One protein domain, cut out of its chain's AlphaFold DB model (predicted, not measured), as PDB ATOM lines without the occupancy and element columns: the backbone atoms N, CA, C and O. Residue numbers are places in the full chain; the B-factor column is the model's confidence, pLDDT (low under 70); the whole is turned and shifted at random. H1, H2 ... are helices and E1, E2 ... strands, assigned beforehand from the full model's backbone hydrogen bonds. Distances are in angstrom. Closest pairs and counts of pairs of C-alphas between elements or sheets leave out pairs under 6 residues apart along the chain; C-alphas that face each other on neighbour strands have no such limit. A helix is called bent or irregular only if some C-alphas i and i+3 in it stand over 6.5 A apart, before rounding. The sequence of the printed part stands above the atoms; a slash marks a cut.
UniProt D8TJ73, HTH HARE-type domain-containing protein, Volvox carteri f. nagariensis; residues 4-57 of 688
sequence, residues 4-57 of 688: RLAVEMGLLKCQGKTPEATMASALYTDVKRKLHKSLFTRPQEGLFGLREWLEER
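What this domain is: This is residues 4 to 57 of the 688 residues of the protein "HTH HARE-type domain-containing protein" of Volvox carteri f. nagariensis (UniProt D8TJ73). A small antiparallel hairpin, E1 and E2, packs on residues 24 to 35 of the long helix H2; short helices H1 and H3 sit toward opposite ends of the longest axis. The printed part has 54 residues, with H1, H2, E1, E2, H3 in that order, a mixed class of helices and strands. It is only just compact, close to loose: radius of gyration of the C-alphas 12.0 A, spans 32 by 21 by 18 A.

How they stand to each other: Begin at N 41 in E1, residues 40 to 44: O 49 in E2, residues 47 to 50, is 2.8 A away, within hydrogen-bond range. H2, residues 19 to 37, has its closest C-alpha pair with E1 at Val 31 and Phe 40, 6.2 A. H1, residues 4 to 8, is close to H2 but not clearly touching; the closest C-alphas, Arg 4 and Glu 20, are 7.4 A apart. H3, residues 51 to 55, is apart from H2. Every O i to N i+4 pair is within range in H1 and H3; 13 of 15 are in H2.

Where its parts are: Find C-alpha 19 at (55.768, 28.224, 201.021); H2 runs 24.3 A to C-alpha 37 at (54.841, 4.459, 195.814), irregular, with C-alphas 33 and 36 9.3 A apart.

The domain as a whole: The farthest C-alphas, Lys 17 and Glu 56, are 35.3 A apart. The printed part has no cut and no long link; no printed residue is under 70 in pLDDT.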
ATOM      1  N   ARG A   4      51.061  29.159 194.663       76.38
ATOM      2  CA  ARG A   4      50.458  30.328 195.317       76.38
ATOM      3  C   ARG A   4      48.952  30.166 195.484       76.38
ATOM      4  O   ARG A   4      48.431  30.444 196.560       76.38
ATOM      5  N   LEU A   5      48.282  29.646 194.455       80.44
ATOM      6  CA  LEU A   5      46.833  29.456 194.434       80.44
ATOM      7  C   LEU A   5      46.389  28.414 195.472       80.44
ATOM      8  O   LEU A   5      45.374  28.592 196.133       80.44
ATOM      9  N   ALA A   6      47.173  27.350 195.672       78.44
ATOM     10  CA  ALA A   6      46.872  26.320 196.672       78.44
ATOM     11  C   ALA A   6      47.036  26.815 198.128       78.44
ATOM     12  O   ALA A   6      46.363  26.314 199.031       78.44
ATOM     13  N   VAL A   7      47.896  27.813 198.362       81.06
ATOM     14  CA  VAL A   7      48.011  28.503 199.659       81.06
ATOM     15  C   VAL A   7      46.885  29.530 199.833       81.06
ATOM     16  O   VAL A   7      46.283  29.590 200.902       81.06
ATOM     17  N   GLU A   8      46.557  30.291 198.785       86.25
ATOM     18  CA  GLU A   8      45.468  31.282 198.771       86.25
ATOM     19  C   GLU A   8      44.087  30.641 198.996       86.25
ATOM     20  O   GLU A   8      43.300  31.131 199.800       86.25
ATOM     21  N   MET A   9      43.831  29.479 198.385       85.06
ATOM     22  CA  MET A   9      42.631  28.660 198.614       85.06
ATOM     23  C   MET A   9      42.611  27.950 199.984       85.06
ATOM     24  O   MET A   9      41.696  27.177 200.259       85.06
ATOM     25  N   GLY A  10      43.622  28.143 200.841       84.81
ATOM     26  CA  GLY A  10      43.693  27.537 202.176       84.81
ATOM     27  C   GLY A  10      43.941  26.023 202.205       84.81
ATOM     28  O   GLY A  10      44.038  25.450 203.293       84.81
ATOM     29  N   LEU A  11      44.094  25.380 201.041       79.88
ATOM     30  CA  LEU A  11      44.325  23.938 200.892       79.88
ATOM     31  C   LEU A  11      45.667  23.498 201.506       79.88
ATOM     32  O   LEU A  11      45.813  22.348 201.915       79.88
ATOM     33  N   LEU A  12      46.644  24.411 201.595       80.06
ATOM     34  CA  LEU A  12      47.982  24.148 202.130       80.06
ATOM     35  C   LEU A  12      48.411  25.169 203.193       80.06
ATOM     36  O   LEU A  12      48.879  26.267 202.888       80.06
ATOM     37  N   LYS A  13      48.360  24.764 204.468       85.38
ATOM     38  CA  LYS A  13      48.870  25.550 205.608       85.38
ATOM     39  C   LYS A  13      50.396  25.436 205.736       85.38
ATOM     40  O   LYS A  13      50.915  24.678 206.552       85.38
ATOM     41  N   CYS A  14      51.128  26.204 204.931       84.81
ATOM     42  CA  CYS A  14      52.593  26.244 204.969       84.81
ATOM     43  C   CYS A  14      53.127  27.189 206.065       84.81
ATOM     44  O   CYS A  14      53.066  28.408 205.919       84.81
ATOM     45  N   GLN A  15      53.737  26.649 207.126       81.88
ATOM     46  CA  GLN A  15      54.497  27.457 208.093       81.88
ATOM     47  C   GLN A  15      55.920  27.734 207.574       81.88
ATOM     48  O   GLN A  15      56.862  26.995 207.854       81.88
ATOM     49  N   GLY A  16      56.091  28.804 206.794       84.62
ATOM     50  CA  GLY A  16      57.405  29.201 206.285       84.62
ATOM     51  C   GLY A  16      57.395  30.514 205.504       84.62
ATOM     52  O   GLY A  16      56.384  30.907 204.936       84.62
ATOM     53  N   LYS A  17      58.553  31.188 205.438       89.19
ATOM     54  CA  LYS A  17      58.732  32.445 204.677       89.19
ATOM     55  C   LYS A  17      58.678  32.253 203.151       89.19
ATOM     56  O   LYS A  17      58.624  33.232 202.416       89.19
ATOM     57  N   THR A  18      58.743  31.007 202.689       91.75
ATOM     58  CA  THR A  18      58.817  30.598 201.282       91.75
ATOM     59  C   THR A  18      57.991  29.316 201.088       91.75
ATOM     60  O   THR A  18      58.567  28.229 201.027       91.75
ATOM     61  N   PRO A  19      56.645  29.402 201.031       87.06
ATOM     62  CA  PRO A  19      55.768  28.224 201.021       87.06
ATOM     63  C   PRO A  19      56.055  27.275 199.848       87.06
ATOM     64  O   PRO A  19      56.138  26.070 200.055       87.06
ATOM     65  N   GLU A  20      56.333  27.826 198.665       84.75
ATOM     66  CA  GLU A  20      56.835  27.137 197.462       84.75
ATOM     67  C   GLU A  20      58.050  26.235 197.772       84.75
ATOM     68  O   GLU A  20      58.049  25.035 197.506       84.75
ATOM     69  N   ALA A  21      59.074  26.772 198.448       89.50
ATOM     70  CA  ALA A  21      60.267  26.009 198.818       89.50
ATOM     71  C   ALA A  21      59.989  24.958 199.910       89.50
ATOM     72  O   ALA A  21      60.602  23.885 199.901       89.50
ATOM     73  N   THR A  22      59.064  25.236 200.837       91.62
ATOM     74  CA  THR A  22      58.611  24.272 201.852       91.62
ATOM     75  C   THR A  22      57.857  23.107 201.208       91.62
ATOM     76  O   THR A  22      58.193  21.953 201.482       91.62
ATOM     77  N   MET A  23      56.906  23.375 200.305       91.81
ATOM     78  CA  MET A  23      56.169  22.331 199.588       91.81
ATOM     79  C   MET A  23      57.088  21.536 198.660       91.81
ATOM     80  O   MET A  23      57.091  20.308 198.734       91.81
ATOM     81  N   ALA A  24      57.929  22.197 197.861       92.31
ATOM     82  CA  ALA A  24      58.913  21.514 197.025       92.31
ATOM     83  C   ALA A  24      59.818  20.591 197.862       92.31
ATOM     84  O   ALA A  24      60.086  19.461 197.461       92.31
ATOM     85  N   SER A  25      60.236  21.023 199.057       92.81
ATOM     86  CA  SER A  25      61.009  20.184 199.986       92.81
ATOM     87  C   SER A  25      60.210  18.981 200.499       92.81
ATOM     88  O   SER A  25      60.738  17.867 200.512       92.81
ATOM     89  N   ALA A  26      58.938  19.164 200.867       93.00
ATOM     90  CA  ALA A  26      58.062  18.071 201.288       93.00
ATOM     91  C   ALA A  26      57.879  17.035 200.161       93.00
ATOM     92  O   ALA A  26      58.171  15.852 200.364       93.00
ATOM     93  N   LEU A  27      57.528  17.490 198.954       95.56
ATOM     94  CA  LEU A  27      57.407  16.667 197.748       95.56
ATOM     95  C   LEU A  27      58.721  15.941 197.412       95.56
ATOM     96  O   LEU A  27      58.708  14.739 197.137       95.56
ATOM     97  N   TYR A  28      59.875  16.610 197.526       95.50
ATOM     98  CA  TYR A  28      61.182  15.960 197.382       95.50
ATOM     99  C   TYR A  28      61.397  14.838 198.399       95.50
ATOM    100  O   TYR A  28      61.939  13.793 198.032       95.50
ATOM    101  N   THR A  29      60.997  15.021 199.661       95.75
ATOM    102  CA  THR A  29      61.127  13.953 200.663       95.75
ATOM    103  C   THR A  29      60.160  12.800 200.421       95.75
ATOM    104  O   THR A  29      60.569  11.658 200.612       95.75
ATOM    105  N   ASP A  30      58.935  13.053 199.951       96.19
ATOM    106  CA  ASP A  30      57.957  11.997 199.666       96.19
ATOM    107  C   ASP A  30      58.383  11.141 198.465       96.19
ATOM    108  O   ASP A  30      58.546   9.926 198.603       96.19
ATOM    109  N   VAL A  31      58.702  11.779 197.331       96.50
ATOM    110  CA  VAL A  31      59.213  11.101 196.125       96.50
ATOM    111  C   VAL A  31      60.502  10.330 196.433       96.50
ATOM    112  O   VAL A  31      60.680   9.209 195.961       96.50
ATOM    113  N   LYS A  32      61.395  10.874 197.274       95.94
ATOM    114  CA  LYS A  32      62.641  10.191 197.669       95.94
ATOM    115  C   LYS A  32      62.420   9.028 198.647       95.94
ATOM    116  O   LYS A  32      63.168   8.056 198.574       95.94
ATOM    117  N   ARG A  33      61.450   9.120 199.566       96.75
ATOM    118  CA  ARG A  33      61.148   8.070 200.563       96.75
ATOM    119  C   ARG A  33      60.330   6.926 199.967       96.75
ATOM    120  O   ARG A  33      60.647   5.769 200.216       96.75
ATOM    121  N   LYS A  34      59.290   7.242 199.191       96.69
ATOM    122  CA  LYS A  34      58.346   6.258 198.638       96.69
ATOM    123  C   LYS A  34      58.721   5.765 197.235       96.69
ATOM    124  O   LYS A  34      58.235   4.714 196.824       96.69
ATOM    125  N   LEU A  35      59.577   6.485 196.500       94.38
ATOM    126  CA  LEU A  35      59.986   6.172 195.123       94.38
ATOM    127  C   LEU A  35      58.771   5.924 194.209       94.38
ATOM    128  O   LEU A  35      58.005   6.844 193.939       94.38
ATOM    129  N   HIS A  36      58.568   4.684 193.758       93.12
ATOM    130  CA  HIS A  36      57.438   4.285 192.914       93.12
ATOM    131  C   HIS A  36      56.082   4.313 193.648       93.12
ATOM    132  O   HIS A  36      55.055   4.335 192.986       93.12
ATOM    133  N   LYS A  37      56.064   4.355 194.990       96.31
ATOM    134  CA  LYS A  37      54.841   4.459 195.814       96.31
ATOM    135  C   LYS A  37      54.463   5.899 196.188       96.31
ATOM    136  O   LYS A  37      53.541   6.097 196.974       96.31
ATOM    137  N   SER A  38      55.192   6.913 195.710       96.56
ATOM    138  CA  SER A  38      54.735   8.302 195.853       96.56
ATOM    139  C   SER A  38      53.652   8.575 194.813       96.56
ATOM    140  O   SER A  38      53.850   8.252 193.640       96.56
ATOM    141  N   LEU A  39      52.551   9.206 195.233       96.56
ATOM    142  CA  LEU A  39      51.536   9.759 194.326       96.56
ATOM    143  C   LEU A  39      52.127  10.833 193.406       96.56
ATOM    144  O   LEU A  39      51.576  11.113 192.347       96.56
ATOM    145  N   PHE A  40      53.269  11.406 193.786       96.25
ATOM    146  CA  PHE A  40      54.008  12.347 192.972       96.25
ATOM    147  C   PHE A  40      55.131  11.651 192.201       96.25
ATOM    148  O   PHE A  40      55.757  10.676 192.629       96.25
ATOM    149  N   THR A  41      55.427  12.223 191.049       95.44
ATOM    150  CA  THR A  41      56.674  12.045 190.320       95.44
ATOM    151  C   THR A  41      57.432  13.375 190.309       95.44
ATOM    152  O   THR A  41      56.866  14.443 190.556       95.44
ATOM    153  N   ARG A  42      58.733  13.319 190.014       94.38
ATOM    154  CA  ARG A  42      59.589  14.495 189.814       94.38
ATOM    155  C   ARG A  42      60.144  14.468 188.389       94.38
ATOM    156  O   ARG A  42      61.271  14.005 188.196       94.38
ATOM    157  N   PRO A  43      59.368  14.907 187.381       89.50
ATOM    158  CA  PRO A  43      59.724  14.688 185.985       89.50
ATOM    159  C   PRO A  43      60.875  15.585 185.508       89.50
ATOM    160  O   PRO A  43      61.555  15.244 184.546       89.50
ATOM    161  N   GLN A  44      61.107  16.715 186.186       89.56
ATOM    162  CA  GLN A  44      62.192  17.662 185.921       89.56
ATOM    163  C   GLN A  44      62.646  18.333 187.234       89.56
ATOM    164  O   GLN A  44      61.966  18.283 188.259       89.56
ATOM    165  N   GLU A  45      63.825  18.956 187.246       88.44
ATOM    166  CA  GLU A  45      64.251  19.790 188.376       88.44
ATOM    167  C   GLU A  45      63.367  21.043 188.489       88.44
ATOM    168  O   GLU A  45      63.297  21.832 187.555       88.44
ATOM    169  N   GLY A  46      62.674  21.192 189.625       88.31
ATOM    170  CA  GLY A  46      61.715  22.278 189.870       88.31
ATOM    171  C   GLY A  46      60.262  21.970 189.490       88.31
ATOM    172  O   GLY A  46      59.390  22.742 189.866       88.31
ATOM    173  N   LEU A  47      59.974  20.855 188.805       91.25
ATOM    174  CA  LEU A  47      58.604  20.448 188.472       91.25
ATOM    175  C   LEU A  47      58.240  19.125 189.155       91.25
ATOM    176  O   LEU A  47      58.993  18.147 189.104       91.25
ATOM    177  N   PHE A  48      57.036  19.089 189.717       93.62
ATOM    178  CA  PHE A  48      56.376  17.887 190.214       93.62
ATOM    179  C   PHE A  48      55.093  17.654 189.416       93.62
ATOM    180  O   PHE A  48      54.439  18.603 188.985       93.62
ATOM    181  N   GLY A  49      54.741  16.388 189.220       94.12
ATOM    182  CA  GLY A  49      53.480  15.972 188.605       94.12
ATOM    183  C   GLY A  49      52.883  14.813 189.391       94.12
ATOM    184  O   GLY A  49      53.592  14.181 190.179       94.12
ATOM    185  N   LEU A  50      51.602  14.529 189.189       95.44
ATOM    186  CA  LEU A  50      50.987  13.322 189.736       95.44
ATOM    187  C   LEU A  50      51.437  12.099 188.925       95.44
ATOM    188  O   LEU A  50      51.779  12.207 187.745       95.44
ATOM    189  N   ARG A  51      51.516  10.938 189.575       93.25
ATOM    190  CA  ARG A  51      51.954   9.682 188.952       93.25
ATOM    191  C   ARG A  51      50.959   9.202 187.904       93.25
ATOM    192  O   ARG A  51      51.390   8.802 186.828       93.25
ATOM    193  N   GLU A  52      49.669   9.330 188.200       93.38
ATOM    194  CA  GLU A  52      48.566   9.037 187.281       93.38
ATOM    195  C   GLU A  52      48.742   9.747 185.926       93.38
ATOM    196  O   GLU A  52      48.561   9.123 184.891       93.38
ATOM    197  N   TRP A  53      49.265  10.981 185.895       92.56
ATOM    198  CA  TRP A  53      49.529  11.704 184.643       92.56
ATOM    199  C   TRP A  53      50.599  11.029 183.769       92.56
ATOM    200  O   TRP A  53      50.552  11.149 182.549       92.56
ATOM    201  N   LEU A  54      51.559  10.291 184.342       87.19
ATOM    202  CA  LEU A  54      52.493   9.483 183.539       87.19
ATOM    203  C   LEU A  54      51.814   8.237 182.955       87.19
ATOM    204  O   LEU A  54      52.182   7.789 181.871       87.19
ATOM    205  N   GLU A  55      50.843   7.678 183.675       87.56
ATOM    206  CA  GLU A  55      50.138   6.441 183.325       87.56
ATOM    207  C   GLU A  55      49.051   6.718 182.268       87.56
ATOM    208  O   GLU A  55      48.990   6.028 181.249       87.56
ATOM    209  N   GLU A  56      48.315   7.823 182.418       91.12
ATOM    210  CA  GLU A  56      47.417   8.423 181.415       91.12
ATOM    211  C   GLU A  56      48.162   9.045 180.217       91.12
ATOM    212  O   GLU A  56      47.545   9.397 179.211       91.12
ATOM    213  N   ARG A  57      49.495   9.181 180.303       89.00
ATOM    214  CA  ARG A  57      50.365   9.890 179.339       89.00
ATOM    215  C   ARG A  57      50.046  11.385 179.181       89.00
ATOM    216  O   ARG A  57      50.416  11.989 178.171       89.00
TER     217      ARG A  57